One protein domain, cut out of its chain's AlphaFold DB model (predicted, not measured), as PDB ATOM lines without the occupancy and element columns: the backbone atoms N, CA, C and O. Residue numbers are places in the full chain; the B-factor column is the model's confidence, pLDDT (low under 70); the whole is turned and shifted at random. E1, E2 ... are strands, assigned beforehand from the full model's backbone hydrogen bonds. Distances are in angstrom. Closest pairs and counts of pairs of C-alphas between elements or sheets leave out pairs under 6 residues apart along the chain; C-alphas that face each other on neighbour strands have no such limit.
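Overview. This is residues 25 to 235 of the 257 residues of the protein "Outer membrane autotransporter" of Escherichia coli (UniProt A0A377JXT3). The chain is wound in stacked, three-sided turns, a solenoid whose first turns have three rows of short strands: E1, E4, E7 and E10 on one side, E2, E5, E8 and E11 on the next, and E3, E6, E9 and E12 on the third. In the later turns the longer strands E13, E15, E18, E20 and E22 bend round a corner and take part in two sides each, while E17, E19, E21 and E23 go on with the first row, and residues 231 to 235 trail off past E23. The printed part has 211 residues with no named helix and 23 strands, E1 to E23 in chain order, and its class is all strand. They form one branched sheet, twisted, whose neighbour pairs are parallel. The whole is compact, with a radius of gyration of the C-alphas of 17.3 A, yet elongated, spanning 57 by 35 by 33 A.

Arrangement. The N and O pairs named here are within hydrogen-bond range, and the strands named as neighbours are parallel. Edge strand E1, residues 29 to 31, is the neighbour of E4, residues 47 to 50, with N 31 and O 48 2.9 A apart. Edge strand E2, residues 36 to 39, is the neighbour of E5, residues 53 to 56, with N 37 and O 53 at 2.9 A. Edge strand E3, residues 42 to 45, is the neighbour of E6, residues 61 to 63, with N 62 and O 43 at 2.8 A; E3 runs on into E4 at 75 degrees. On the other side of E4 lies E7, residues 67 to 70 (N 49 and O 68, 2.9 A); of E5, E8, residues 73 to 76 (N 54 and O 73, 2.8 A); of E6, E9, residues 81 to 84 (N 63 and O 83, 2.8 A). Next come E10, residues 88 to 90, beside E7, N 69 and O 89 at 2.8 A; E11, residues 93 to 96, beside E8, N 76 and O 95 at 2.8 A; and E12, residues 101 to 104, beside E9, N 84 and O 103 at 2.8 A. E13, residues 113 to 122, bends by 88 degrees at residue 118 and has both E10 and E11 on one side, with N 90 and O 116 at 2.8 A and N 96 and O 121 at 2.8 A. E14, residues 128 to 132, is beside E12, N 104 and O 130 at 2.8 A. On the other side of E13 lies E15, residues 135 to 143, N 115 and O 136 at 2.8 A. E16, residues 148 to 153, is beside E14, N 131 and O 150 at 2.8 A. E15 has E17, residues 163 to 166, and E18, residues 169 to 179, on its other side, with N 137 and O 164 at 2.8 A and N 170 and O 141 at 2.8 A. E18 bends by 134 degrees at residue 172 and is also a neighbour of E16, N 151 and O 177 at 2.8 A. E19, residues 181 to 184, is beside E17, N 182 and O 163 at 2.8 A, and E20, residues 188 to 197, beside E18, N 171 and O 190 at 2.8 A. E21, residues 200 to 205, is beside E19, N 183 and O 200 at 2.8 A. Edge strand E22, residues 212 to 222, is beside E20, N 196 and O 220 at 2.8 A, and edge strand E23, residues 225 to 230, beside E21, N 201 and O 225 at 2.8 A.

Along the chain. E1 begins at C-alpha 29, (21.977, 3.437, 10.510). From first to last C-alpha, E13 measures 21.2 A, E15 20.6 A, E20 19.6 A and E22 18.4 A. E23 ends at C-alpha 230, (45.686, -24.547, -16.216).

Size, cuts and confidence. The C-alphas of Phe 25 and Asn 235 are the two farthest apart, 61.1 A. The printed part has no cut and no long link; the links E12 to E13, E16 to E17 and E21 to E22 are short, the others tight. The mean pLDDT of the printed part is 94.1, and residues 154 to 161 are under 70.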
ATOM      1  N   PHE A  25      13.251   8.390   5.311       98.31
ATOM      2  CA  PHE A  25      14.445   8.484   6.137       98.31
ATOM      3  C   PHE A  25      15.664   8.837   5.282       98.31
ATOM      4  O   PHE A  25      15.864   8.254   4.214       98.31
ATOM      5  N   TYR A  26      16.490   9.749   5.799       98.25
ATOM      6  CA  TYR A  26      17.792  10.108   5.244       98.25
ATOM      7  C   TYR A  26      18.850  10.035   6.343       98.25
ATOM      8  O   TYR A  26      18.703  10.690   7.376       98.25
ATOM      9  N   GLY A  27      19.919   9.276   6.121       98.00
ATOM     10  CA  GLY A  27      21.038   9.185   7.059       98.00
ATOM     11  C   GLY A  27      21.622   7.784   7.155       98.00
ATOM     12  O   GLY A  27      21.219   6.880   6.439       98.00
ATOM     13  N   ASN A  28      22.577   7.591   8.058       98.31
ATOM     14  CA  ASN A  28      23.210   6.291   8.266       98.31
ATOM     15  C   ASN A  28      22.620   5.593   9.490       98.31
ATOM     16  O   ASN A  28      22.335   6.240  10.499       98.31
ATOM     17  N   VAL A  29      22.462   4.273   9.408       98.75
ATOM     18  CA  VAL A  29      21.977   3.437  10.510       98.75
ATOM     19  C   VAL A  29      23.090   2.505  10.969       98.75
ATOM     20  O   VAL A  29      23.671   1.777  10.166       98.75
ATOM     21  N   SER A  30      23.355   2.509  12.275       98.69
ATOM     22  CA  SER A  30      24.280   1.580  12.922       98.69
ATOM     23  C   SER A  30      23.506   0.597  13.795       98.69
ATOM     24  O   SER A  30      22.712   1.021  14.635       98.69
ATOM     25  N   LEU A  31      23.734  -0.702  13.607       98.69
ATOM     26  CA  LEU A  31      23.061  -1.789  14.323       98.69
ATOM     27  C   LEU A  31      24.096  -2.663  15.031       98.69
ATOM     28  O   LEU A  31      25.093  -3.062  14.429       98.69
ATOM     29  N   THR A  32      23.855  -2.973  16.301       98.25
ATOM     30  CA  THR A  32      24.681  -3.890  17.097       98.25
ATOM     31  C   THR A  32      23.803  -4.719  18.032       98.25
ATOM     32  O   THR A  32      22.661  -4.350  18.308       98.25
ATOM     33  N   ASN A  33      24.341  -5.818  18.568       96.25
ATOM     34  CA  ASN A  33      23.754  -6.563  19.689       96.25
ATOM     35  C   ASN A  33      22.315  -7.058  19.444       96.25
ATOM     36  O   ASN A  33      21.407  -6.754  20.218       96.25
ATOM     37  N   ASN A  34      22.116  -7.854  18.392       97.56
ATOM     38  CA  ASN A  34      20.829  -8.439  17.998       97.56
ATOM     39  C   ASN A  34      19.747  -7.393  17.688       97.56
ATOM     40  O   ASN A  34      18.556  -7.621  17.908       97.56
ATOM     41  N   SER A  35      20.150  -6.229  17.175       98.69
ATOM     42  CA  SER A  35      19.208  -5.208  16.718       98.69
ATOM     43  C   SER A  35      18.442  -5.678  15.479       98.69
ATOM     44  O   SER A  35      18.894  -6.536  14.722       98.69
ATOM     45  N   THR A  36      17.274  -5.082  15.240       98.75
ATOM     46  CA  THR A  36      16.493  -5.305  14.017       98.75
ATOM     47  C   THR A  36      16.150  -3.976  13.358       98.75
ATOM     48  O   THR A  36      15.595  -3.087  14.003       98.75
ATOM     49  N   LEU A  37      16.432  -3.860  12.061       98.81
ATOM     50  CA  LEU A  37      16.023  -2.741  11.217       98.81
ATOM     51  C   LEU A  37      14.969  -3.204  10.211       98.81
ATOM     52  O   LEU A  37      15.229  -4.090   9.403       98.81
ATOM     53  N   ASN A  38      13.801  -2.563  10.224       98.81
ATOM     54  CA  ASN A  38      12.753  -2.783   9.228       98.81
ATOM     55  C   ASN A  38      12.599  -1.527   8.364       98.81
ATOM     56  O   ASN A  38      12.179  -0.479   8.854       98.81
ATOM     57  N   ILE A  39      12.927  -1.636   7.077       98.75
ATOM     58  CA  ILE A  39      12.764  -0.562   6.097       98.75
ATOM     59  C   ILE A  39      11.507  -0.849   5.279       98.75
ATOM     60  O   ILE A  39      11.524  -1.632   4.328       98.75
ATOM     61  N   ASN A  40      10.405  -0.206   5.668       98.00
ATOM     62  CA  ASN A  40       9.081  -0.436   5.077       98.00
ATOM     63  C   ASN A  40       8.690   0.612   4.026       98.00
ATOM     64  O   ASN A  40       7.796   0.390   3.215       98.00
ATOM     65  N   GLU A  41       9.346   1.771   4.044       96.44
ATOM     66  CA  GLU A  41       9.045   2.912   3.175       96.44
ATOM     67  C   GLU A  41      10.346   3.507   2.621       96.44
ATOM     68  O   GLU A  41      11.332   2.787   2.453       96.44
ATOM     69  N   PHE A  42      10.371   4.788   2.254       96.75
ATOM     70  CA  PHE A  42      11.532   5.357   1.579       96.75
ATOM     71  C   PHE A  42      12.715   5.512   2.538       96.75
ATOM     72  O   PHE A  42      12.603   6.099   3.614       96.75
ATOM     73  N   PHE A  43      13.860   4.990   2.119       98.56
ATOM     74  CA  PHE A  43      15.112   5.021   2.861       98.56
ATOM     75  C   PHE A  43      16.227   5.405   1.901       98.56
ATOM     76  O   PHE A  43      16.324   4.811   0.828       98.56
ATOM     77  N   THR A  44      17.061   6.355   2.310       98.50
ATOM     78  CA  THR A  44      18.279   6.733   1.595       98.50
ATOM     79  C   THR A  44      19.403   6.899   2.605       98.50
ATOM     80  O   THR A  44      19.348   7.787   3.457       98.50
ATOM     81  N   GLY A  45      20.410   6.035   2.539       98.25
ATOM     82  CA  GLY A  45      21.436   6.011   3.572       98.25
ATOM     83  C   GLY A  45      22.454   4.893   3.460       98.25
ATOM     84  O   GLY A  45      22.449   4.133   2.497       98.25
ATOM     85  N   GLY A  46      23.297   4.768   4.479       98.56
ATOM     86  CA  GLY A  46      24.176   3.625   4.716       98.56
ATOM     87  C   GLY A  46      23.721   2.773   5.893       98.56
ATOM     88  O   GLY A  46      22.996   3.237   6.780       98.56
ATOM     89  N   ILE A  47      24.167   1.520   5.912       98.81
ATOM     90  CA  ILE A  47      23.895   0.560   6.981       98.81
ATOM     91  C   ILE A  47      25.218  -0.069   7.420       98.81
ATOM     92  O   ILE A  47      25.890  -0.739   6.639       98.81
ATOM     93  N   ASN A  48      25.568   0.120   8.691       98.81
ATOM     94  CA  ASN A  48      26.682  -0.564   9.338       98.81
ATOM     95  C   ASN A  48      26.121  -1.474  10.426       98.81
ATOM     96  O   ASN A  48      25.578  -1.000  11.422       98.81
ATOM     97  N   SER A  49      26.209  -2.781  10.222       98.75
ATOM     98  CA  SER A  49      25.521  -3.763  11.052       98.75
ATOM     99  C   SER A  49      26.473  -4.832  11.554       98.75
ATOM    100  O   SER A  49      27.243  -5.384  10.772       98.75
ATOM    101  N   THR A  50      26.361  -5.162  12.838       98.81
ATOM    102  CA  THR A  50      27.068  -6.278  13.470       98.81
ATOM    103  C   THR A  50      26.089  -7.097  14.304       98.81
ATOM    104  O   THR A  50      25.364  -6.528  15.123       98.81
ATOM    105  N   ASP A  51      26.067  -8.420  14.121       98.50
ATOM    106  CA  ASP A  51      25.228  -9.348  14.895       98.50
ATOM    107  C   ASP A  51      23.752  -8.907  14.943       98.50
ATOM    108  O   ASP A  51      23.197  -8.714  16.020       98.50
ATOM    109  N   SER A  52      23.137  -8.605  13.795       98.81
ATOM    110  CA  SER A  52      21.804  -7.978  13.723       98.81
ATOM    111  C   SER A  52      20.996  -8.462  12.509       98.81
ATOM    112  O   SER A  52      21.449  -9.286  11.720       98.81
ATOM    113  N   THR A  53      19.765  -7.976  12.348       98.75
ATOM    114  CA  THR A  53      18.874  -8.347  11.234       98.75
ATOM    115  C   THR A  53      18.341  -7.114  10.511       98.75
ATOM    116  O   THR A  53      17.917  -6.148  11.146       98.75
ATOM    117  N   ILE A  54      18.323  -7.153   9.178       98.88
ATOM    118  CA  ILE A  54      17.764  -6.107   8.320       98.88
ATOM    119  C   ILE A  54      16.701  -6.710   7.399       98.88
ATOM    120  O   ILE A  54      16.985  -7.615   6.616       98.88
ATOM    121  N   ASN A  55      15.490  -6.153   7.441       98.88
ATOM    122  CA  ASN A  55      14.385  -6.527   6.561       98.88
ATOM    123  C   ASN A  55      13.963  -5.331   5.706       98.88
ATOM    124  O   ASN A  55      13.625  -4.266   6.228       98.88
ATOM    125  N   ILE A  56      13.931  -5.514   4.389       98.81
ATOM    126  CA  ILE A  56      13.459  -4.516   3.429       98.81
ATOM    127  C   ILE A  56      12.106  -4.970   2.891       98.81
ATOM    128  O   ILE A  56      12.026  -5.954   2.161       98.81
ATOM    129  N   SER A  57      11.041  -4.248   3.232       98.50
ATOM    130  CA  SER A  57       9.710  -4.383   2.608       98.50
ATOM    131  C   SER A  57       9.325  -3.165   1.765       98.50
ATOM    132  O   SER A  57       8.256  -3.109   1.160       98.50
ATOM    133  N   SER A  58      10.226  -2.185   1.697       98.12
ATOM    134  CA  SER A  58      10.050  -0.966   0.926       98.12
ATOM    135  C   SER A  58       9.935  -1.228  -0.575       98.12
ATOM    136  O   SER A  58      10.716  -2.004  -1.129       98.12
ATOM    137  N   PRO A  59       9.050  -0.502  -1.281       95.69
ATOM    138  CA  PRO A  59       8.980  -0.541  -2.735       95.69
ATOM    139  C   PRO A  59      10.098   0.268  -3.415       95.69
ATOM    140  O   PRO A  59      10.051   0.424  -4.631       95.69
ATOM    141  N   GLY A  60      11.051   0.844  -2.675       95.50
ATOM    142  CA  GLY A  60      12.117   1.669  -3.246       95.50
ATOM    143  C   GLY A  60      13.105   2.175  -2.199       95.50
ATOM    144  O   GLY A  60      13.258   3.385  -2.032       95.50
ATOM    145  N   ALA A  61      13.749   1.262  -1.472       98.44
ATOM    146  CA  ALA A  61      14.842   1.603  -0.566       98.44
ATOM    147  C   ALA A  61      16.151   1.785  -1.345       98.44
ATOM    148  O   ALA A  61      16.441   1.042  -2.284       98.44
ATOM    149  N   THR A  62      16.959   2.761  -0.933       98.50
ATOM    150  CA  THR A  62      18.271   3.046  -1.512       98.50
ATOM    151  C   THR A  62      19.355   3.005  -0.441       98.50
ATOM    152  O   THR A  62      19.346   3.796   0.498       98.50
ATOM    153  N   ILE A  63      20.335   2.124  -0.617       98.31
ATOM    154  CA  ILE A  63      21.620   2.214   0.072       98.31
ATOM    155  C   ILE A  63      22.510   3.148  -0.759       98.31
ATOM    156  O   ILE A  63      23.032   2.766  -1.807       98.31
ATOM    157  N   SER A  64      22.595   4.412  -0.347       97.25
ATOM    158  CA  SER A  64      23.356   5.448  -1.056       97.25
ATOM    159  C   SER A  64      24.811   5.529  -0.608       97.25
ATOM    160  O   SER A  64      25.628   6.064  -1.344       97.25
ATOM    161  N   GLU A  65      25.127   4.986   0.567       97.00
ATOM    162  CA  GLU A  65      26.465   4.996   1.155       97.00
ATOM    163  C   GLU A  65      27.018   3.574   1.261       97.00
ATOM    164  O   GLU A  65      26.267   2.600   1.390       97.00
ATOM    165  N   TYR A  66      28.345   3.456   1.248       97.06
ATOM    166  CA  TYR A  66      29.017   2.174   1.432       97.06
ATOM    167  C   TYR A  66      28.576   1.519   2.746       97.06
ATOM    168  O   TYR A  66      28.614   2.146   3.805       97.06
ATOM    169  N   SER A  67      28.149   0.261   2.674       98.62
ATOM    170  CA  SER A  67      27.521  -0.442   3.797       98.62
ATOM    171  C   SER A  67      28.233  -1.751   4.110       98.62
ATOM    172  O   SER A  67      28.674  -2.458   3.203       98.62
ATOM    173  N   THR A  68      28.340  -2.079   5.398       98.81
ATOM    174  CA  THR A  68      28.994  -3.305   5.881       98.81
ATOM    175  C   THR A  68      28.079  -4.052   6.841       98.81
ATOM    176  O   THR A  68      27.587  -3.481   7.813       98.81
ATOM    177  N   LEU A  69      27.881  -5.341   6.585       98.81
ATOM    178  CA  LEU A  69      27.053  -6.256   7.356       98.81
ATOM    179  C   LEU A  69      27.937  -7.408   7.845       98.81
ATOM    180  O   LEU A  69      28.353  -8.247   7.057       98.81
ATOM    181  N   THR A  70      28.244  -7.419   9.138       98.62
ATOM    182  CA  THR A  70      29.025  -8.472   9.799       98.62
ATOM    183  C   THR A  70      28.089  -9.354  10.612       98.62
ATOM    184  O   THR A  70      27.373  -8.845  11.481       98.62
ATOM    185  N   ARG A  71      28.068 -10.660  10.346       98.25
ATOM    186  CA  ARG A  71      27.155 -11.643  10.957       98.25
ATOM    187  C   ARG A  71      25.724 -11.108  11.040       98.25
ATOM    188  O   ARG A  71      25.092 -11.131  12.094       98.25
ATOM    189  N   SER A  72      25.273 -10.480   9.956       98.56
ATOM    190  CA  SER A  72      23.989  -9.788   9.911       98.56
ATOM    191  C   SER A  72      23.211 -10.189   8.671       98.56
ATOM    192  O   SER A  72      23.666  -9.953   7.553       98.56
ATOM    193  N   ALA A  73      22.012 -10.726   8.882       97.88
ATOM    194  CA  ALA A  73      21.140 -11.155   7.801       97.88
ATOM    195  C   ALA A  73      20.470  -9.949   7.124       97.88
ATOM    196  O   ALA A  73      19.895  -9.089   7.801       97.88
ATOM    197  N   LEU A  74      20.489  -9.920   5.788       98.81
ATOM    198  CA  LEU A  74      19.740  -8.965   4.971       98.81
ATOM    199  C   LEU A  74      18.710  -9.706   4.119       98.81
ATOM    200  O   LEU A  74      19.069 -10.495   3.249       98.81
ATOM    201  N   THR A  75      17.433  -9.391   4.330       98.75
ATOM    202  CA  THR A  75      16.329  -9.927   3.527       98.75
ATOM    203  C   THR A  75      15.606  -8.809   2.784       98.75
ATOM    204  O   THR A  75      15.050  -7.897   3.399       98.75
ATOM    205  N   VAL A  76      15.561  -8.897   1.456       98.75
ATOM    206  CA  VAL A  76      14.658  -8.117   0.604       98.75
ATOM    207  C   VAL A  76      13.384  -8.934   0.431       98.75
ATOM    208  O   VAL A  76      13.354  -9.913  -0.306       98.75
ATOM    209  N   THR A  77      12.347  -8.577   1.183       98.38
ATOM    210  CA  THR A  77      11.093  -9.339   1.268       98.38
ATOM    211  C   THR A  77      10.278  -9.271  -0.030       98.38
ATOM    212  O   THR A  77      10.627  -8.551  -0.967       98.38
ATOM    213  N   ASP A  78       9.193 -10.040  -0.100       98.12
ATOM    214  CA  ASP A  78       8.360 -10.162  -1.296       98.12
ATOM    215  C   ASP A  78       7.945  -8.805  -1.889       98.12
ATOM    216  O   ASP A  78       7.394  -7.942  -1.206       98.12
ATOM    217  N   ASN A  79       8.159  -8.647  -3.196       97.94
ATOM    218  CA  ASN A  79       7.863  -7.451  -3.994       97.94
ATOM    219  C   ASN A  79       8.584  -6.167  -3.538       97.94
ATOM    220  O   ASN A  79       8.283  -5.081  -4.042       97.94
ATOM    221  N   ALA A  80       9.527  -6.267  -2.599       98.56
ATOM    222  CA  ALA A  80      10.336  -5.138  -2.176       98.56
ATOM    223  C   ALA A  80      11.414  -4.817  -3.218       98.56
ATOM    224  O   ALA A  80      11.842  -5.671  -3.999       98.56
ATOM    225  N   GLN A  81      11.867  -3.567  -3.219       98.56
ATOM    226  CA  GLN A  81      12.925  -3.097  -4.105       98.56
ATOM    227  C   GLN A  81      14.026  -2.434  -3.285       98.56
ATOM    228  O   GLN A  81      13.779  -1.476  -2.546       98.56
ATOM    229  N   LEU A  82      15.248  -2.933  -3.457       98.81
ATOM    230  CA  LEU A  82      16.461  -2.379  -2.877       98.81
ATOM    231  C   LEU A  82      17.444  -2.020  -3.991       98.81
ATOM    232  O   LEU A  82      17.783  -2.851  -4.830       98.81
ATOM    233  N   THR A  83      17.941  -0.787  -3.975       98.50
ATOM    234  CA  THR A  83      19.059  -0.355  -4.822       98.50
ATOM    235  C   THR A  83      20.238   0.026  -3.942       98.50
ATOM    236  O   THR A  83      20.103   0.919  -3.113       98.50
ATOM    237  N   SER A  84      21.397  -0.600  -4.121       98.00
ATOM    238  CA  SER A  84      22.655  -0.097  -3.567       98.00
ATOM    239  C   SER A  84      23.450   0.605  -4.663       98.00
ATOM    240  O   SER A  84      23.507   0.119  -5.793       98.00
ATOM    241  N   LYS A  85      24.008   1.776  -4.349       95.69
ATOM    242  CA  LYS A  85      24.681   2.656  -5.323       95.69
ATOM    243  C   LYS A  85      26.167   2.872  -5.055       95.69
ATOM    244  O   LYS A  85      26.842   3.469  -5.896       95.69
ATOM    245  N   ALA A  86      26.645   2.443  -3.889       93.31
ATOM    246  CA  ALA A  86      27.981   2.755  -3.388       93.31
ATOM    247  C   ALA A  86      28.774   1.525  -2.926       93.31
ATOM    248  O   ALA A  86      29.948   1.663  -2.602       93.31
ATOM    249  N   GLY A  87      28.175   0.332  -2.918       96.81
ATOM    250  CA  GLY A  87      28.799  -0.892  -2.417       96.81
ATOM    251  C   GLY A  87      28.085  -1.479  -1.200       96.81
ATOM    252  O   GLY A  87      27.402  -0.783  -0.445       96.81
ATOM    253  N   LEU A  88      28.227  -2.789  -1.030       98.56
ATOM    254  CA  LEU A  88      27.684  -3.550   0.092       98.56
ATOM    255  C   LEU A  88      28.594  -4.748   0.355       98.56
ATOM    256  O   LEU A  88      28.731  -5.616  -0.508       98.56
ATOM    257  N   LEU A  89      29.182  -4.808   1.547       98.75
ATOM    258  CA  LEU A  89      29.893  -5.992   2.019       98.75
ATOM    259  C   LEU A  89      29.056  -6.720   3.056       98.75
ATOM    260  O   LEU A  89      28.697  -6.142   4.077       98.75
ATOM    261  N   SER A  90      28.800  -7.993   2.810       98.62
ATOM    262  CA  SER A  90      28.206  -8.922   3.755       98.62
ATOM    263  C   SER A  90      29.063 -10.181   3.840       98.62
ATOM    264  O   SER A  90      29.575 -10.668   2.830       98.62
ATOM    265  N   ASP A  91      29.243 -10.691   5.054       98.25
ATOM    266  CA  ASP A  91      29.822 -12.012   5.321       98.25
ATOM    267  C   ASP A  91      28.749 -13.112   5.459       98.25
ATOM    268  O   ASP A  91      29.083 -14.262   5.734       98.25
ATOM    269  N   ASP A  92      27.479 -12.766   5.228       98.12
ATOM    270  CA  ASP A  92      26.317 -13.655   5.260       98.12
ATOM    271  C   ASP A  92      25.595 -13.634   3.897       98.12
ATOM    272  O   ASP A  92      26.012 -12.962   2.942       98.12
ATOM    273  N   ASN A  93      24.523 -14.407   3.778       97.44
ATOM    274  CA  ASN A  93      23.676 -14.432   2.598       97.44
ATOM    275  C   ASN A  93      22.799 -13.174   2.521       97.44
ATOM    276  O   ASN A  93      22.216 -12.723   3.510       97.44
ATOM    277  N   VAL A  94      22.625 -12.658   1.304       98.69
ATOM    278  CA  VAL A  94      21.604 -11.653   0.986       98.69
ATOM    279  C   VAL A  94      20.429 -12.360   0.323       98.69
ATOM    280  O   VAL A  94      20.581 -12.915  -0.764       98.69
ATOM    281  N   VAL A  95      19.263 -12.341   0.968       98.56
ATOM    282  CA  VAL A  95      18.094 -13.146   0.571       98.56
ATOM    283  C   VAL A  95      17.042 -12.292  -0.131       98.56
ATOM    284  O   VAL A  95      16.689 -11.213   0.348       98.56
ATOM    285  N   LEU A  96      16.508 -12.781  -1.252       98.56
ATOM    286  CA  LEU A  96      15.432 -12.153  -2.021       98.56
ATOM    287  C   LEU A  96      14.157 -13.011  -2.006       98.56
ATOM    288  O   LEU A  96      14.149 -14.167  -2.439       98.56
ATOM    289  N   GLY A  97      13.061 -12.395  -1.561       97.94
ATOM    290  CA  GLY A  97      11.704 -12.931  -1.607       97.94
ATOM    291  C   GLY A  97      11.078 -12.908  -3.007       97.94
ATOM    292  O   GLY A  97      11.701 -12.547  -4.007       97.94
ATOM    293  N   SER A  98       9.819 -13.329  -3.105       97.12
ATOM    294  CA  SER A  98       9.102 -13.461  -4.381       97.12
ATOM    295  C   SER A  98       8.832 -12.095  -4.999       97.12
ATOM    296  O   SER A  98       8.347 -11.193  -4.324       97.12
ATOM    297  N   GLY A  99       9.160 -11.920  -6.280       97.00
ATOM    298  CA  GLY A  99       9.052 -10.624  -6.962       97.00
ATOM    299  C   GLY A  99       9.978  -9.526  -6.415       97.00
ATOM    300  O   GLY A  99       9.864  -8.376  -6.835       97.00
ATOM    301  N   ALA A 100      10.874  -9.844  -5.474       98.44
ATOM    302  CA  ALA A 100      11.821  -8.883  -4.925       98.44
ATOM    303  C   ALA A 100      12.853  -8.469  -5.982       98.44
ATOM    304  O   ALA A 100      13.277  -9.285  -6.800       98.44
ATOM    305  N   THR A 101      13.293  -7.213  -5.942       98.56
ATOM    306  CA  THR A 101      14.344  -6.701  -6.827       98.56
ATOM    307  C   THR A 101      15.511  -6.150  -6.020       98.56
ATOM    308  O   THR A 101      15.334  -5.261  -5.187       98.56
ATOM    309  N   LEU A 102      16.716  -6.635  -6.319       98.69
ATOM    310  CA  LEU A 102      17.978  -6.076  -5.847       98.69
ATOM    311  C   LEU A 102      18.750  -5.503  -7.033       98.69
ATOM    312  O   LEU A 102      19.001  -6.204  -8.009       98.69
ATOM    313  N   SER A 103      19.140  -4.236  -6.945       98.50
ATOM    314  CA  SER A 103      20.003  -3.588  -7.937       98.50
ATOM    315  C   SER A 103      21.308  -3.139  -7.290       98.50
ATOM    316  O   SER A 103      21.297  -2.349  -6.348       98.50
ATOM    317  N   LEU A 104      22.425  -3.657  -7.791       97.94
ATOM    318  CA  LEU A 104      23.786  -3.356  -7.361       97.94
ATOM    319  C   LEU A 104      24.424  -2.462  -8.420       97.94
ATOM    320  O   LEU A 104      24.788  -2.924  -9.499       97.94
ATOM    321  N   LEU A 105      24.493  -1.166  -8.146       94.81
ATOM    322  CA  LEU A 105      24.876  -0.153  -9.125       94.81
ATOM    323  C   LEU A 105      26.108   0.617  -8.654       94.81
ATOM    324  O   LEU A 105      26.429   0.648  -7.468       94.81
ATOM    325  N   ASN A 106      26.782   1.280  -9.587       91.81
ATOM    326  CA  ASN A 106      27.814   2.259  -9.278       91.81
ATOM    327  C   ASN A 106      27.390   3.623  -9.830       91.81
ATOM    328  O   ASN A 106      27.678   3.961 -10.976       91.81
ATOM    329  N   GLU A 107      26.641   4.380  -9.030       86.62
ATOM    330  CA  GLU A 107      26.117   5.699  -9.428       86.62
ATOM    331  C   GLU A 107      26.743   6.854  -8.641       86.62
ATOM    332  O   GLU A 107      26.380   8.008  -8.857       86.62
ATOM    333  N   GLN A 108      27.630   6.559  -7.689       78.62
ATOM    334  CA  GLN A 108      28.206   7.558  -6.781       78.62
ATOM    335  C   GLN A 108      29.693   7.829  -7.043       78.62
ATOM    336  O   GLN A 108      30.237   8.784  -6.496       78.62
ATOM    337  N   SER A 109      30.371   7.004  -7.850       80.88
ATOM    338  CA  SER A 109      31.829   7.037  -7.967       80.88
ATOM    339  C   SER A 109      32.327   6.739  -9.379       80.88
ATOM    340  O   SER A 109      31.695   6.028 -10.156       80.88
ATOM    341  N   THR A 110      33.513   7.263  -9.695       83.12
ATOM    342  CA  THR A 110      34.306   6.867 -10.869       83.12
ATOM    343  C   THR A 110      35.224   5.679 -10.579       83.12
ATOM    344  O   THR A 110      35.871   5.173 -11.490       83.12
ATOM    345  N   MET A 111      35.303   5.238  -9.321       87.38
ATOM    346  CA  MET A 111      35.954   3.991  -8.923       87.38
ATOM    347  C   MET A 111      34.927   2.859  -8.876       87.38
ATOM    348  O   MET A 111      33.757   3.130  -8.601       87.38
ATOM    349  N   PRO A 112      35.333   1.599  -9.102       90.12
ATOM    350  CA  PRO A 112      34.423   0.469  -8.999       90.12
ATOM    351  C   PRO A 112      33.749   0.361  -7.623       90.12
ATOM    352  O   PRO A 112      34.409   0.506  -6.594       90.12
ATOM    353  N   ALA A 113      32.447   0.069  -7.606       94.12
ATOM    354  CA  ALA A 113      31.714  -0.246  -6.381       94.12
ATOM    355  C   ALA A 113      31.876  -1.732  -6.035       94.12
ATOM    356  O   ALA A 113      31.721  -2.595  -6.904       94.12
ATOM    357  N   PHE A 114      32.171  -2.029  -4.768       96.94
ATOM    358  CA  PHE A 114      32.407  -3.393  -4.296       96.94
ATOM    359  C   PHE A 114      31.146  -3.993  -3.689       96.94
ATOM    360  O   PHE A 114      30.535  -3.420  -2.784       96.94
ATOM    361  N   TYR A 115      30.792  -5.176  -4.173       98.62
ATOM    362  CA  TYR A 115      29.657  -5.953  -3.714       98.62
ATOM    363  C   TYR A 115      30.127  -7.352  -3.345       98.62
ATOM    364  O   TYR A 115      30.609  -8.088  -4.199       98.62
ATOM    365  N   SER A 116      29.987  -7.734  -2.083       98.69
ATOM    366  CA  SER A 116      30.309  -9.083  -1.628       98.69
ATOM    367  C   SER A 116      29.231  -9.584  -0.687       98.69
ATOM    368  O   SER A 116      28.777  -8.839   0.176       98.69
ATOM    369  N   ALA A 117      28.869 -10.848  -0.840       98.69
ATOM    370  CA  ALA A 117      28.039 -11.608   0.082       98.69
ATOM    371  C   ALA A 117      28.601 -13.031   0.174       98.69
ATOM    372  O   ALA A 117      29.336 -13.456  -0.727       98.69
ATOM    373  N   ALA A 118      28.239 -13.787   1.213       97.81
ATOM    374  CA  ALA A 118      28.500 -15.228   1.215       97.81
ATOM    375  C   ALA A 118      27.779 -15.895   0.029       97.81
ATOM    376  O   ALA A 118      28.385 -16.658  -0.728       97.81
ATOM    377  N   ALA A 119      26.519 -15.514  -0.186       98.06
ATOM    378  CA  ALA A 119      25.758 -15.800  -1.392       98.06
ATOM    379  C   ALA A 119      24.671 -14.741  -1.638       98.06
ATOM    380  O   ALA A 119      24.182 -14.085  -0.715       98.06
ATOM    381  N   TRP A 120      24.264 -14.617  -2.897       98.75
ATOM    382  CA  TRP A 120      23.100 -13.856  -3.340       98.75
ATOM    383  C   TRP A 120      21.966 -14.846  -3.607       98.75
ATOM    384  O   TRP A 120      21.975 -15.536  -4.629       98.75
ATOM    385  N   ASP A 121      21.023 -14.955  -2.673       98.38
ATOM    386  CA  ASP A 121      20.048 -16.044  -2.637       98.38
ATOM    387  C   ASP A 121      18.643 -15.596  -3.061       98.38
ATOM    388  O   ASP A 121      17.864 -15.025  -2.295       98.38
ATOM    389  N   LEU A 122      18.314 -15.868  -4.319       98.31
ATOM    390  CA  LEU A 122      17.050 -15.557  -4.978       98.31
ATOM    391  C   LEU A 122      16.030 -16.678  -4.728       98.31
ATOM    392  O   LEU A 122      15.654 -17.428  -5.637       98.31
ATOM    393  N   GLN A 123      15.588 -16.805  -3.476       91.19
ATOM    394  CA  GLN A 123      14.668 -17.865  -3.044       91.19
ATOM    395  C   GLN A 123      13.264 -17.716  -3.643       91.19
ATOM    396  O   GLN A 123      12.608 -18.708  -3.970       91.19
ATOM    397  N   GLY A 124      12.782 -16.482  -3.794       86.31
ATOM    398  CA  GLY A 124      11.437 -16.213  -4.287       86.31
ATOM    399  C   GLY A 124      11.292 -16.303  -5.807       86.31
ATOM    400  O   GLY A 124      12.183 -15.916  -6.564       86.31
ATOM    401  N   SER A 125      10.129 -16.761  -6.280       93.31
ATOM    402  CA  SER A 125       9.846 -16.797  -7.721       93.31
ATOM    403  C   SER A 125       9.716 -15.384  -8.293       93.31
ATOM    404  O   SER A 125       9.169 -14.493  -7.644       93.31
ATOM    405  N   GLY A 126      10.222 -15.170  -9.509       95.25
ATOM    406  CA  GLY A 126      10.191 -13.857 -10.162       95.25
ATOM    407  C   GLY A 126      11.082 -12.802  -9.498       95.25
ATOM    408  O   GLY A 126      10.957 -11.624  -9.820       95.25
ATOM    409  N   SER A 127      11.959 -13.198  -8.573       97.62
ATOM    410  CA  SER A 127      12.981 -12.312  -8.021       97.62
ATOM    411  C   SER A 127      13.965 -11.868  -9.107       97.62
ATOM    412  O   SER A 127      14.217 -12.586 -10.082       97.62
ATOM    413  N   THR A 128      14.496 -10.658  -8.951       98.31
ATOM    414  CA  THR A 128      15.392 -10.034  -9.925       98.31
ATOM    415  C   THR A 128      16.655  -9.516  -9.253       98.31
ATOM    416  O   THR A 128      16.587  -8.753  -8.290       98.31
ATOM    417  N   LEU A 129      17.808  -9.891  -9.805       98.62
ATOM    418  CA  LEU A 129      19.101  -9.302  -9.481       98.62
ATOM    419  C   LEU A 129      19.614  -8.526 -10.691       98.62
ATOM    420  O   LEU A 129      19.761  -9.092 -11.772       98.62
ATOM    421  N   ASN A 130      19.921  -7.249 -10.493       98.38
ATOM    422  CA  ASN A 130      20.533  -6.386 -11.495       98.38
ATOM    423  C   ASN A 130      21.913  -5.939 -11.018       98.38
ATOM    424  O   ASN A 130      22.053  -5.454  -9.897       98.38
ATOM    425  N   VAL A 131      22.912  -6.044 -11.884       97.44
ATOM    426  CA  VAL A 131      24.286  -5.615 -11.614       97.44
ATOM    427  C   VAL A 131      24.720  -4.665 -12.721       97.44
ATOM    428  O   VAL A 131      24.750  -5.032 -13.901       97.44
ATOM    429  N   GLY A 132      24.975  -3.417 -12.336       93.44
ATOM    430  CA  GLY A 132      25.284  -2.326 -13.254       93.44
ATOM    431  C   GLY A 132      26.755  -2.254 -13.654       93.44
ATOM    432  O   GLY A 132      27.607  -2.945 -13.109       93.44
ATOM    433  N   SER A 133      27.071  -1.371 -14.599       90.69
ATOM    434  CA  SER A 133      28.457  -1.062 -14.978       90.69
ATOM    435  C   SER A 133      29.293  -0.553 -13.801       90.69
ATOM    436  O   SER A 133      28.772   0.138 -12.924       90.69
ATOM    437  N   GLY A 134      30.604  -0.805 -13.823       91.25
ATOM    438  CA  GLY A 134      31.525  -0.320 -12.795       91.25
ATOM    439  C   GLY A 134      31.379  -1.008 -11.439       91.25
ATOM    440  O   GLY A 134      31.662  -0.388 -10.416       91.25
ATOM    441  N   THR A 135      30.941  -2.265 -11.413       94.12
ATOM    442  CA  THR A 135      30.827  -3.060 -10.186       94.12
ATOM    443  C   THR A 135      31.846  -4.194 -10.151       94.12
ATOM    444  O   THR A 135      32.057  -4.887 -11.149       94.12
ATOM    445  N   MET A 136      32.414  -4.432  -8.972       96.50
ATOM    446  CA  MET A 136      33.156  -5.646  -8.641       96.50
ATOM    447  C   MET A 136      32.315  -6.467  -7.672       96.50
ATOM    448  O   MET A 136      32.112  -6.061  -6.529       96.50
ATOM    449  N   MET A 137      31.810  -7.602  -8.142       98.12
ATOM    450  CA  MET A 137      30.892  -8.459  -7.409       98.12
ATOM    451  C   MET A 137      31.532  -9.812  -7.082       98.12
ATOM    452  O   MET A 137      32.128 -10.459  -7.946       98.12
ATOM    453  N   SER A 138      31.362 -10.270  -5.846       98.62
ATOM    454  CA  SER A 138      31.711 -11.619  -5.400       98.62
ATOM    455  C   SER A 138      30.587 -12.276  -4.607       98.62
ATOM    456  O   SER A 138      29.729 -11.601  -4.035       98.62
ATOM    457  N   GLY A 139      30.610 -13.607  -4.581       98.56
ATOM    458  CA  GLY A 139      29.602 -14.443  -3.933       98.56
ATOM    459  C   GLY A 139      28.837 -15.273  -4.957       98.56
ATOM    460  O   GLY A 139      28.542 -14.811  -6.063       98.56
ATOM    461  N   ASP A 140      28.534 -16.515  -4.599       98.75
ATOM    462  CA  ASP A 140      27.729 -17.389  -5.449       98.75
ATOM    463  C   ASP A 140      26.302 -16.835  -5.565       98.75
ATOM    464  O   ASP A 140      25.775 -16.242  -4.623       98.75
ATOM    465  N   ILE A 141      25.667 -17.027  -6.718       98.88
ATOM    466  CA  ILE A 141      24.256 -16.702  -6.927       98.88
ATOM    467  C   ILE A 141      23.472 -18.011  -6.892       98.88
ATOM    468  O   ILE A 141      23.703 -18.896  -7.718       98.88
ATOM    469  N   THR A 142      22.524 -18.134  -5.971       98.38
ATOM    470  CA  THR A 142      21.558 -19.238  -5.939       98.38
ATOM    471  C   THR A 142      20.192 -18.701  -6.308       98.38
ATOM    472  O   THR A 142      19.826 -17.607  -5.891       98.38
ATOM    473  N   ALA A 143      19.428 -19.430  -7.119       97.12
ATOM    474  CA  ALA A 143      18.079 -18.992  -7.446       97.12
ATOM    475  C   ALA A 143      17.102 -20.145  -7.656       97.12
ATOM    476  O   ALA A 143      17.432 -21.177  -8.249       97.12
ATOM    477  N   GLY A 144      15.867 -19.912  -7.215       83.38
ATOM    478  CA  GLY A 144      14.723 -20.757  -7.516       83.38
ATOM    479  C   GLY A 144      14.225 -20.605  -8.960       83.38
ATOM    480  O   GLY A 144      14.844 -19.990  -9.831       83.38
ATOM    481  N   SER A 145      13.056 -21.182  -9.241       79.75
ATOM    482  CA  SER A 145      12.467 -21.129 -10.581       79.75
ATOM    483  C   SER A 145      12.006 -19.718 -10.971       79.75
ATOM    484  O   SER A 145      11.321 -19.045 -10.192       79.75
ATOM    485  N   LYS A 146      12.281 -19.326 -12.223       91.00
ATOM    486  CA  LYS A 146      11.858 -18.071 -12.869       91.00
ATOM    487  C   LYS A 146      12.496 -16.792 -12.316       91.00
ATOM    488  O   LYS A 146      11.947 -15.714 -12.528       91.00
ATOM    489  N   ALA A 147      13.624 -16.888 -11.617       97.44
ATOM    490  CA  ALA A 147      14.418 -15.706 -11.302       97.44
ATOM    491  C   ALA A 147      15.000 -15.076 -12.580       97.44
ATOM    492  O   ALA A 147      15.212 -15.763 -13.588       97.44
ATOM    493  N   THR A 148      15.264 -13.773 -12.525       98.00
ATOM    494  CA  THR A 148      15.955 -13.032 -13.586       98.00
ATOM    495  C   THR A 148      17.249 -12.461 -13.028       98.00
ATOM    496  O   THR A 148      17.239 -11.740 -12.034       98.00
ATOM    497  N   ILE A 149      18.372 -12.793 -13.655       98.62
ATOM    498  CA  ILE A 149      19.695 -12.326 -13.243       98.62
ATOM    499  C   ILE A 149      20.289 -11.562 -14.419       98.62
ATOM    500  O   ILE A 149      20.538 -12.144 -15.472       98.62
ATOM    501  N   ASN A 150      20.520 -10.267 -14.234       98.06
ATOM    502  CA  ASN A 150      21.103  -9.395 -15.241       98.06
ATOM    503  C   ASN A 150      22.420  -8.828 -14.715       98.06
ATOM    504  O   ASN A 150      22.426  -8.034 -13.776       98.06
ATOM    505  N   ILE A 151      23.530  -9.208 -15.336       97.25
ATOM    506  CA  ILE A 151      24.859  -8.662 -15.067       97.25
ATOM    507  C   ILE A 151      25.291  -7.905 -16.316       97.25
ATOM    508  O   ILE A 151      25.265  -8.468 -17.404       97.25
ATOM    509  N   GLY A 152      25.617  -6.621 -16.198       88.62
ATOM    510  CA  GLY A 152      25.802  -5.781 -17.387       88.62
ATOM    511  C   GLY A 152      24.601  -4.932 -17.755       88.62
ATOM    512  O   GLY A 152      24.487  -4.523 -18.907       88.62
ATOM    513  N   VAL A 153      23.707  -4.617 -16.809       76.88
ATOM    514  CA  VAL A 153      22.665  -3.626 -17.106       76.88
ATOM    515  C   VAL A 153      23.298  -2.240 -17.237       76.88
ATOM    516  O   VAL A 153      23.888  -1.701 -16.300       76.88
ATOM    517  N   SER A 154      23.184  -1.635 -18.417       64.19
ATOM    518  CA  SER A 154      23.613  -0.255 -18.626       64.19
ATOM    519  C   SER A 154      22.609   0.688 -17.956       64.19
ATOM    520  O   SER A 154      21.561   0.985 -18.530       64.19
ATOM    521  N   THR A 155      22.899   1.166 -16.746       58.59
ATOM    522  CA  THR A 155      22.091   2.230 -16.123       58.59
ATOM    523  C   THR A 155      22.510   3.623 -16.589       58.59
ATOM    524  O   THR A 155      21.712   4.547 -16.502       58.59
ATOM    525  N   ASN A 156      23.708   3.756 -17.174       51.97
ATOM    526  CA  ASN A 156      24.165   4.927 -17.917       51.97
ATOM    527  C   ASN A 156      25.075   4.483 -19.072       51.97
ATOM    528  O   ASN A 156      26.031   3.732 -18.883       51.97
ATOM    529  N   GLN A 157      24.749   4.936 -20.283       44.03
ATOM    530  CA  GLN A 157      25.513   4.690 -21.506       44.03
ATOM    531  C   GLN A 157      26.921   5.295 -21.355       44.03
ATOM    532  O   GLN A 157      27.062   6.516 -21.348       44.03
ATOM    533  N   GLY A 158      27.960   4.462 -21.225       49.25
ATOM    534  CA  GLY A 158      29.354   4.904 -21.375       49.25
ATOM    535  C   GLY A 158      30.243   4.921 -20.130       49.25
ATOM    536  O   GLY A 158      31.260   5.613 -20.154       49.25
ATOM    537  N   SER A 159      29.937   4.177 -19.058       56.31
ATOM    538  CA  SER A 159      30.971   3.935 -18.037       56.31
ATOM    539  C   SER A 159      32.116   3.120 -18.662       56.31
ATOM    540  O   SER A 159      31.863   2.013 -19.136       56.31
ATOM    541  N   PRO A 160      33.369   3.616 -18.672       59.06
ATOM    542  CA  PRO A 160      34.511   2.858 -19.187       59.06
ATOM    543  C   PRO A 160      34.889   1.685 -18.269       59.06
ATOM    544  O   PRO A 160      35.773   0.895 -18.599       59.06
ATOM    545  N   LEU A 161      34.273   1.598 -17.086       67.75
ATOM    546  CA  LEU A 161      34.567   0.577 -16.097       67.75
ATOM    547  C   LEU A 161      33.810  -0.705 -16.445       67.75
ATOM    548  O   LEU A 161      32.581  -0.765 -16.343       67.75
ATOM    549  N   GLY A 162      34.567  -1.738 -16.810       84.62
ATOM    550  CA  GLY A 162      34.038  -3.087 -16.982       84.62
ATOM    551  C   GLY A 162      33.451  -3.650 -15.687       84.62
ATOM    552  O   GLY A 162      33.656  -3.119 -14.591       84.62
ATOM    553  N   ILE A 163      32.719  -4.748 -15.822       93.50
ATOM    554  CA  ILE A 163      32.138  -5.468 -14.691       93.50
ATOM    555  C   ILE A 163      33.007  -6.676 -14.388       93.50
ATOM    556  O   ILE A 163      33.435  -7.388 -15.297       93.50
ATOM    557  N   TYR A 164      33.260  -6.913 -13.107       96.44
ATOM    558  CA  TYR A 164      33.924  -8.121 -12.645       96.44
ATOM    559  C   TYR A 164      32.974  -8.907 -11.753       96.44
ATOM    560  O   TYR A 164      32.492  -8.377 -10.752       96.44
ATOM    561  N   TYR A 165      32.740 -10.171 -12.093       98.38
ATOM    562  CA  TYR A 165      31.991 -11.105 -11.261       98.38
ATOM    563  C   TYR A 165      32.848 -12.332 -10.946       98.38
ATOM    564  O   TYR A 165      33.368 -12.979 -11.852       98.38
ATOM    565  N   SER A 166      32.990 -12.666  -9.662       98.19
ATOM    566  CA  SER A 166      33.640 -13.897  -9.203       98.19
ATOM    567  C   SER A 166      32.672 -14.725  -8.369       98.19
ATOM    568  O   SER A 166      32.379 -14.378  -7.224       98.19
ATOM    569  N   GLY A 167      32.213 -15.838  -8.923       98.38
ATOM    570  CA  GLY A 167      31.203 -16.680  -8.293       98.38
ATOM    571  C   GLY A 167      30.624 -17.702  -9.258       98.38
ATOM    572  O   GLY A 167      30.816 -17.607 -10.474       98.38
ATOM    573  N   ASP A 168      29.912 -18.674  -8.700       98.69
ATOM    574  CA  ASP A 168      29.114 -19.625  -9.465       98.69
ATOM    575  C   ASP A 168      27.631 -19.224  -9.472       98.69
ATOM    576  O   ASP A 168      27.109 -18.709  -8.483       98.69
ATOM    577  N   ILE A 169      26.924 -19.516 -10.569       98.69
ATOM    578  CA  ILE A 169      25.475 -19.306 -10.695       98.69
ATOM    579  C   ILE A 169      24.769 -20.661 -10.647       98.69
ATOM    580  O   ILE A 169      24.843 -21.438 -11.597       98.69
ATOM    581  N   LYS A 170      24.063 -20.947  -9.553       98.25
ATOM    582  CA  LYS A 170      23.292 -22.177  -9.309       98.25
ATOM    583  C   LYS A 170      21.801 -21.852  -9.367       98.25
ATOM    584  O   LYS A 170      21.147 -21.631  -8.349       98.25
ATOM    585  N   ALA A 171      21.278 -21.775 -10.585       97.56
ATOM    586  CA  ALA A 171      19.971 -21.197 -10.871       97.56
ATOM    587  C   ALA A 171      19.234 -21.961 -11.991       97.56
ATOM    588  O   ALA A 171      18.904 -21.377 -13.028       97.56
ATOM    589  N   PRO A 172      18.955 -23.270 -11.825       96.56
ATOM    590  CA  PRO A 172      18.501 -24.142 -12.912       96.56
ATOM    591  C   PRO A 172      17.188 -23.702 -13.570       96.56
ATOM    592  O   PRO A 172      16.930 -24.091 -14.697       96.56
ATOM    593  N   GLY A 173      16.363 -22.891 -12.904       95.75
ATOM    594  CA  GLY A 173      15.125 -22.355 -13.475       95.75
ATOM    595  C   GLY A 173      15.181 -20.876 -13.867       95.75
ATOM    596  O   GLY A 173      14.124 -20.309 -14.141       95.75
ATOM    597  N   ALA A 174      16.349 -20.230 -13.827       97.25
ATOM    598  CA  ALA A 174      16.488 -18.788 -14.025       97.25
ATOM    599  C   ALA A 174      16.915 -18.404 -15.445       97.25
ATOM    600  O   ALA A 174      17.615 -19.151 -16.135       97.25
ATOM    601  N   ASN A 175      16.532 -17.189 -15.840       97.44
ATOM    602  CA  ASN A 175      17.051 -16.530 -17.032       97.44
ATOM    603  C   ASN A 175      18.226 -15.641 -16.634       97.44
ATOM    604  O   ASN A 175      18.072 -14.756 -15.790       97.44
ATOM    605  N   VAL A 176      19.380 -15.884 -17.245       98.44
ATOM    606  CA  VAL A 176      20.618 -15.168 -16.959       98.44
ATOM    607  C   VAL A 176      21.039 -14.387 -18.200       98.44
ATOM    608  O   VAL A 176      21.138 -14.957 -19.286       98.44
ATOM    609  N   SER A 177      21.293 -13.092 -18.042       98.12
ATOM    610  CA  SER A 177      21.899 -12.233 -19.058       98.12
ATOM    611  C   SER A 177      23.193 -11.656 -18.506       98.12
ATOM    612  O   SER A 177      23.188 -11.058 -17.433       98.12
ATOM    613  N   ILE A 178      24.291 -11.833 -19.234       97.62
ATOM    614  CA  ILE A 178      25.614 -11.327 -18.872       97.62
ATOM    615  C   ILE A 178      26.166 -10.546 -20.064       97.62
ATOM    616  O   ILE A 178      26.344 -11.106 -21.143       97.62
ATOM    617  N   ASP A 179      26.431  -9.261 -19.867       94.81
ATOM    618  CA  ASP A 179      27.009  -8.374 -20.874       94.81
ATOM    619  C   ASP A 179      28.205  -7.600 -20.307       94.81
ATOM    620  O   ASP A 179      28.230  -7.271 -19.119       94.81
ATOM    621  N   GLN A 180      29.210  -7.325 -21.145       93.50
ATOM    622  CA  GLN A 180      30.381  -6.495 -20.798       93.50
ATOM    623  C   GLN A 180      31.061  -6.888 -19.470       93.50
ATOM    624  O   GLN A 180      31.524  -6.042 -18.696       93.50
ATOM    625  N   THR A 181      31.109  -8.192 -19.188       95.31
ATOM    626  CA  THR A 181      31.515  -8.723 -17.885       95.31
ATOM    627  C   THR A 181      32.708  -9.660 -18.016       95.31
ATOM    628  O   THR A 181      32.715 -10.575 -18.839       95.31
ATOM    629  N   LEU A 182      33.709  -9.483 -17.155       96.94
ATOM    630  CA  LEU A 182      34.678 -10.526 -16.843       96.94
ATOM    631  C   LEU A 182      34.090 -11.398 -15.733       96.94
ATOM    632  O   LEU A 182      34.033 -10.995 -14.570       96.94
ATOM    633  N   TRP A 183      33.655 -12.599 -16.099       98.00
ATOM    634  CA  TRP A 183      33.138 -13.595 -15.176       98.00
ATOM    635  C   TRP A 183      34.201 -14.652 -14.884       98.00
ATOM    636  O   TRP A 183      34.563 -15.464 -15.736       98.00
ATOM    637  N   LYS A 184      34.693 -14.658 -13.647       97.56
ATOM    638  CA  LYS A 184      35.558 -15.703 -13.111       97.56
ATOM    639  C   LYS A 184      34.721 -16.761 -12.395       97.56
ATOM    640  O   LYS A 184      34.154 -16.497 -11.336       97.56
ATOM    641  N   LEU A 185      34.696 -17.967 -12.955       96.38
ATOM    642  CA  LEU A 185      34.043 -19.111 -12.327       96.38
ATOM    643  C   LEU A 185      34.894 -19.666 -11.185       96.38
ATOM    644  O   LEU A 185      36.121 -19.741 -11.296       96.38
ATOM    645  N   ASN A 186      34.230 -20.110 -10.120       94.31
ATOM    646  CA  ASN A 186      34.890 -20.791  -9.009       94.31
ATOM    647  C   ASN A 186      34.899 -22.303  -9.246       94.31
ATOM    648  O   ASN A 186      35.933 -22.957  -9.115       94.31
ATOM    649  N   SER A 187      33.756 -22.856  -9.636       95.12
ATOM    650  CA  SER A 187      33.581 -24.275  -9.899       95.12
ATOM    651  C   SER A 187      32.552 -24.479 -11.004       95.12
ATOM    652  O   SER A 187      32.912 -24.492 -12.180       95.12
ATOM    653  N   SER A 188      31.274 -24.640 -10.672       96.69
ATOM    654  CA  SER A 188      30.261 -25.059 -11.638       96.69
ATOM    655  C   SER A 188      29.021 -24.199 -11.546       96.69
ATOM    656  O   SER A 188      28.528 -23.901 -10.461       96.69
ATOM    657  N   SER A 189      28.512 -23.816 -12.710       98.50
ATOM    658  CA  SER A 189      27.297 -23.027 -12.843       98.50
ATOM    659  C   SER A 189      26.259 -23.780 -13.662       98.50
ATOM    660  O   SER A 189      26.585 -24.484 -14.618       98.50
ATOM    661  N   GLN A 190      24.992 -23.612 -13.308       98.12
ATOM    662  CA  GLN A 190      23.857 -24.198 -14.002       98.12
ATOM    663  C   GLN A 190      22.707 -23.197 -14.076       98.12
ATOM    664  O   GLN A 190      22.326 -22.613 -13.063       98.12
ATOM    665  N   MET A 191      22.133 -23.024 -15.265       98.19
ATOM    666  CA  MET A 191      20.990 -22.135 -15.487       98.19
ATOM    667  C   MET A 191      20.057 -22.644 -16.584       98.19
ATOM    668  O   MET A 191      20.468 -23.449 -17.421       98.19
ATOM    669  N   GLN A 192      18.807 -22.167 -16.598       97.25
ATOM    670  CA  GLN A 192      17.856 -22.514 -17.659       97.25
ATOM    671  C   GLN A 192      18.321 -21.913 -18.987       97.25
ATOM    672  O   GLN A 192      18.590 -22.633 -19.948       97.25
ATOM    673  N   ASN A 193      18.443 -20.586 -19.005       97.62
ATOM    674  CA  ASN A 193      18.791 -19.806 -20.183       97.62
ATOM    675  C   ASN A 193      19.962 -18.884 -19.870       97.62
ATOM    676  O   ASN A 193      19.986 -18.260 -18.808       97.62
ATOM    677  N   LEU A 194      20.887 -18.772 -20.819       98.19
ATOM    678  CA  LEU A 194      22.020 -17.859 -20.753       98.19
ATOM    679  C   LEU A 194      22.088 -17.031 -22.037       98.19
ATOM    680  O   LEU A 194      22.265 -17.575 -23.128       98.19
ATOM    681  N   ALA A 195      21.970 -15.716 -21.898       97.94
ATOM    682  CA  ALA A 195      22.418 -14.752 -22.891       97.94
ATOM    683  C   ALA A 195      23.770 -14.197 -22.434       97.94
ATOM    684  O   ALA A 195      23.889 -13.705 -21.315       97.94
ATOM    685  N   LEU A 196      24.790 -14.314 -23.275       96.44
ATOM    686  CA  LEU A 196      26.146 -13.883 -22.966       96.44
ATOM    687  C   LEU A 196      26.690 -13.046 -24.122       96.44
ATOM    688  O   LEU A 196      26.854 -13.561 -25.229       96.44
ATOM    689  N   SER A 197      27.021 -11.788 -23.864       95.31
ATOM    690  CA  SER A 197      27.531 -10.882 -24.893       95.31
ATOM    691  C   SER A 197      28.734 -10.088 -24.407       95.31
ATOM    692  O   SER A 197      28.830  -9.757 -23.227       95.31
ATOM    693  N   ASN A 198      29.673  -9.779 -25.303       94.44
ATOM    694  CA  ASN A 198      30.794  -8.861 -25.037       94.44
ATOM    695  C   ASN A 198      31.588  -9.187 -23.754       94.44
ATOM    696  O   ASN A 198      32.092  -8.289 -23.080       94.44
ATOM    697  N   SER A 199      31.650 -10.463 -23.376       95.19
ATOM    698  CA  SER A 199      32.087 -10.895 -22.048       95.19
ATOM    699  C   SER A 199      33.299 -11.815 -22.108       95.19
ATOM    700  O   SER A 199      33.577 -12.479 -23.107       95.19
ATOM    701  N   GLN A 200      34.035 -11.865 -21.003       96.19
ATOM    702  CA  GLN A 200      35.178 -12.749 -20.824       96.19
ATOM    703  C   GLN A 200      34.857 -13.774 -19.743       96.19
ATOM    704  O   GLN A 200      34.556 -13.417 -18.610       96.19
ATOM    705  N   LEU A 201      34.954 -15.053 -20.083       96.62
ATOM    706  CA  LEU A 201      34.809 -16.159 -19.145       96.62
ATOM    707  C   LEU A 201      36.194 -16.632 -18.726       96.62
ATOM    708  O   LEU A 201      37.014 -16.965 -19.581       96.62
ATOM    709  N   VAL A 202      36.447 -16.715 -17.426       96.50
ATOM    710  CA  VAL A 202      37.674 -17.297 -16.879       96.50
ATOM    711  C   VAL A 202      37.323 -18.601 -16.182       96.50
ATOM    712  O   VAL A 202      36.628 -18.613 -15.167       96.50
ATOM    713  N   MET A 203      37.827 -19.701 -16.734       94.62
ATOM    714  CA  MET A 203      37.604 -21.060 -16.250       94.62
ATOM    715  C   MET A 203      38.934 -21.698 -15.863       94.62
ATOM    716  O   MET A 203      39.983 -21.363 -16.418       94.62
ATOM    717  N   THR A 204      38.906 -22.629 -14.913       91.19
ATOM    718  CA  THR A 204      40.108 -23.346 -14.471       91.19
ATOM    719  C   THR A 204      40.015 -24.833 -14.776       91.19
ATOM    720  O   THR A 204      38.922 -25.392 -14.834       91.19
ATOM    721  N   THR A 205      41.163 -25.470 -14.994       86.81
ATOM    722  CA  THR A 205      41.266 -26.921 -15.195       86.81
ATOM    723  C   THR A 205      42.564 -27.453 -14.603       86.81
ATOM    724  O   THR A 205      43.598 -26.789 -14.683       86.81
ATOM    725  N   ASP A 206      42.523 -28.648 -14.019       84.75
ATOM    726  CA  ASP A 206      43.716 -29.409 -13.621       84.75
ATOM    727  C   ASP A 206      44.061 -30.537 -14.616       84.75
ATOM    728  O   ASP A 206      44.949 -31.351 -14.357       84.75
ATOM    729  N   GLY A 207      43.355 -30.594 -15.752       77.81
ATOM    730  CA  GLY A 207      43.464 -31.655 -16.757       77.81
ATOM    731  C   GLY A 207      42.636 -32.908 -16.447       77.81
ATOM    732  O   GLY A 207      42.558 -33.796 -17.291       77.81
ATOM    733  N   LYS A 208      42.000 -32.994 -15.270       79.31
ATOM    734  CA  LYS A 208      41.076 -34.080 -14.880       79.31
ATOM    735  C   LYS A 208      39.664 -33.571 -14.623       79.31
ATOM    736  O   LYS A 208      38.684 -34.235 -14.942       79.31
ATOM    737  N   THR A 209      39.577 -32.395 -14.027       82.06
ATOM    738  CA  THR A 209      38.362 -31.672 -13.685       82.06
ATOM    739  C   THR A 209      38.487 -30.246 -14.191       82.06
ATOM    740  O   THR A 209      39.584 -29.688 -14.290       82.06
ATOM    741  N   SER A 210      37.351 -29.645 -14.520       87.75
ATOM    742  CA  SER A 210      37.297 -28.249 -14.919       87.75
ATOM    743  C   SER A 210      36.106 -27.562 -14.285       87.75
ATOM    744  O   SER A 210      35.062 -28.174 -14.024       87.75
ATOM    745  N   SER A 211      36.241 -26.249 -14.125       93.75
ATOM    746  CA  SER A 211      35.069 -25.401 -14.005       93.75
ATOM    747  C   SER A 211      34.142 -25.646 -15.205       93.75
ATOM    748  O   SER A 211      34.616 -26.010 -16.286       93.75
ATOM    749  N   ASN A 212      32.830 -25.493 -15.043       94.88
ATOM    750  CA  ASN A 212      31.878 -25.729 -16.133       94.88
ATOM    751  C   ASN A 212      30.618 -24.867 -16.018       94.88
ATOM    752  O   ASN A 212      30.227 -24.446 -14.932       94.88
ATOM    753  N   ILE A 213      29.983 -24.626 -17.165       97.50
ATOM    754  CA  ILE A 213      28.668 -23.995 -17.268       97.50
ATOM    755  C   ILE A 213      27.741 -24.983 -17.960       97.50
ATOM    756  O   ILE A 213      28.021 -25.429 -19.070       97.50
ATOM    757  N   THR A 214      26.618 -25.286 -17.319       97.50
ATOM    758  CA  THR A 214      25.534 -26.072 -17.904       97.50
ATOM    759  C   THR A 214      24.334 -25.170 -18.172       97.50
ATOM    760  O   THR A 214      23.726 -24.638 -17.244       97.50
ATOM    761  N   VAL A 215      23.971 -25.020 -19.444       97.69
ATOM    762  CA  VAL A 215      22.749 -24.319 -19.863       97.69
ATOM    763  C   VAL A 215      21.716 -25.368 -20.261       97.69
ATOM    764  O   VAL A 215      21.983 -26.195 -21.133       97.69
ATOM    765  N   LEU A 216      20.565 -25.377 -19.590       96.19
ATOM    766  CA  LEU A 216      19.590 -26.465 -19.719       96.19
ATOM    767  C   LEU A 216      18.721 -26.357 -20.978       96.19
ATOM    768  O   LEU A 216      18.269 -27.382 -21.493       96.19
ATOM    769  N   ASP A 217      18.503 -25.141 -21.475       95.50
ATOM    770  CA  ASP A 217      17.584 -24.871 -22.581       95.50
ATOM    771  C   ASP A 217      18.242 -24.039 -23.681       95.50
ATOM    772  O   ASP A 217      18.633 -24.594 -24.712       95.50
ATOM    773  N   LYS A 218      18.441 -22.735 -23.458       95.56
ATOM    774  CA  LYS A 218      18.923 -21.834 -24.510       95.56
ATOM    775  C   LYS A 218      20.190 -21.081 -24.123       95.56
ATOM    776  O   LYS A 218      20.197 -20.311 -23.166       95.56
ATOM    777  N   LEU A 219      21.227 -21.235 -24.947       96.31
ATOM    778  CA  LEU A 219      22.412 -20.379 -24.962       96.31
ATOM    779  C   LEU A 219      22.357 -19.449 -26.180       96.31
ATOM    780  O   LEU A 219      22.259 -19.919 -27.313       96.31
ATOM    781  N   ILE A 220      22.447 -18.143 -25.946       95.44
ATOM    782  CA  ILE A 220      22.736 -17.133 -26.970       95.44
ATOM    783  C   ILE A 220      24.074 -16.511 -26.588       95.44
ATOM    784  O   ILE A 220      24.194 -15.974 -25.491       95.44
ATOM    785  N   ALA A 221      25.074 -16.608 -27.460       94.50
ATOM    786  CA  ALA A 221      26.413 -16.110 -27.174       94.50
ATOM    787  C   ALA A 221      26.974 -15.317 -28.359       94.50
ATOM    788  O   ALA A 221      27.028 -15.841 -29.470       94.50
ATOM    789  N   GLU A 222      27.428 -14.088 -28.115       95.12
ATOM    790  CA  GLU A 222      28.025 -13.215 -29.131       95.12
ATOM    791  C   GLU A 222      29.246 -12.461 -28.586       95.12
ATOM    792  O   GLU A 222      29.220 -11.936 -27.480       95.12
ATOM    793  N   ASN A 223      30.317 -12.370 -29.380       95.94
ATOM    794  CA  ASN A 223      31.496 -11.554 -29.060       95.94
ATOM    795  C   ASN A 223      32.094 -11.830 -27.662       95.94
ATOM    796  O   ASN A 223      32.361 -10.917 -26.885       95.94
ATOM    797  N   ASN A 224      32.281 -13.108 -27.330       94.44
ATOM    798  CA  ASN A 224      32.820 -13.522 -26.036       94.44
ATOM    799  C   ASN A 224      34.207 -14.140 -26.173       94.44
ATOM    800  O   ASN A 224      34.535 -14.745 -27.195       94.44
ATOM    801  N   ILE A 225      34.989 -14.056 -25.100       95.75
ATOM    802  CA  ILE A 225      36.294 -14.708 -24.989       95.75
ATOM    803  C   ILE A 225      36.237 -15.741 -23.867       95.75
ATOM    804  O   ILE A 225      35.794 -15.443 -22.760       95.75
ATOM    805  N   LEU A 226      36.719 -16.952 -24.141       94.44
ATOM    806  CA  LEU A 226      36.902 -18.000 -23.140       94.44
ATOM    807  C   LEU A 226      38.392 -18.147 -22.811       94.44
ATOM    808  O   LEU A 226      39.177 -18.603 -23.640       94.44
ATOM    809  N   TYR A 227      38.765 -17.807 -21.581       93.50
ATOM    810  CA  TYR A 227      40.085 -18.058 -21.017       93.50
ATOM    811  C   TYR A 227      40.060 -19.318 -20.157       93.50
ATOM    812  O   TYR A 227      39.414 -19.364 -19.109       93.50
ATOM    813  N   VAL A 228      40.818 -20.330 -20.573       90.69
ATOM    814  CA  VAL A 228      41.034 -21.551 -19.791       90.69
ATOM    815  C   VAL A 228      42.404 -21.474 -19.134       90.69
ATOM    816  O   VAL A 228      43.425 -21.419 -19.815       90.69
ATOM    817  N   LYS A 229      42.425 -21.461 -17.802       90.25
ATOM    818  CA  LYS A 229      43.643 -21.390 -16.998       90.25
ATOM    819  C   LYS A 229      43.998 -22.774 -16.434       90.25
ATOM    820  O   LYS A 229      43.290 -23.261 -15.546       90.25
ATOM    821  N   PRO A 230      45.109 -23.383 -16.877       89.06
ATOM    822  CA  PRO A 230      45.686 -24.547 -16.216       89.06
ATOM    823  C   PRO A 230      46.050 -24.224 -14.759       89.06
ATOM    824  O   PRO A 230      46.651 -23.185 -14.479       89.06
ATOM    825  N   THR A 231      45.709 -25.107 -13.821       88.50
ATOM    826  CA  THR A 231      46.127 -25.005 -12.408       88.50
ATOM    827  C   THR A 231      47.469 -25.689 -12.133       88.50
ATOM    828  O   THR A 231      48.015 -25.563 -11.039       88.50
ATOM    829  N   ARG A 232      48.013 -26.390 -13.134       84.75
ATOM    830  CA  ARG A 232      49.319 -27.060 -13.144       84.75
ATOM    831  C   ARG A 232      50.033 -26.809 -14.481       84.75
ATOM    832  O   ARG A 232      49.385 -26.376 -15.437       84.75
ATOM    833  N   PRO A 233      51.346 -27.053 -14.577       85.50
ATOM    834  CA  PRO A 233      52.049 -27.046 -15.855       85.50
ATOM    835  C   PRO A 233      51.400 -27.994 -16.878       85.50
ATOM    836  O   PRO A 233      50.983 -29.100 -16.541       85.50
ATOM    837  N   LEU A 234      51.320 -27.573 -18.145       80.25
ATOM    838  CA  LEU A 234      50.644 -28.342 -19.203       80.25
ATOM    839  C   LEU A 234      51.272 -29.725 -19.444       80.25
ATOM    840  O   LEU A 234      50.563 -30.664 -19.781       80.25
ATOM    841  N   ASN A 235      52.582 -29.865 -19.239       82.56
ATOM    842  CA  ASN A 235      53.309 -31.133 -19.355       82.56
ATOM    843  C   ASN A 235      52.957 -32.150 -18.253       82.56
ATOM    844  O   ASN A 235      53.309 -33.319 -18.380       82.56
TER     845      ASN A 235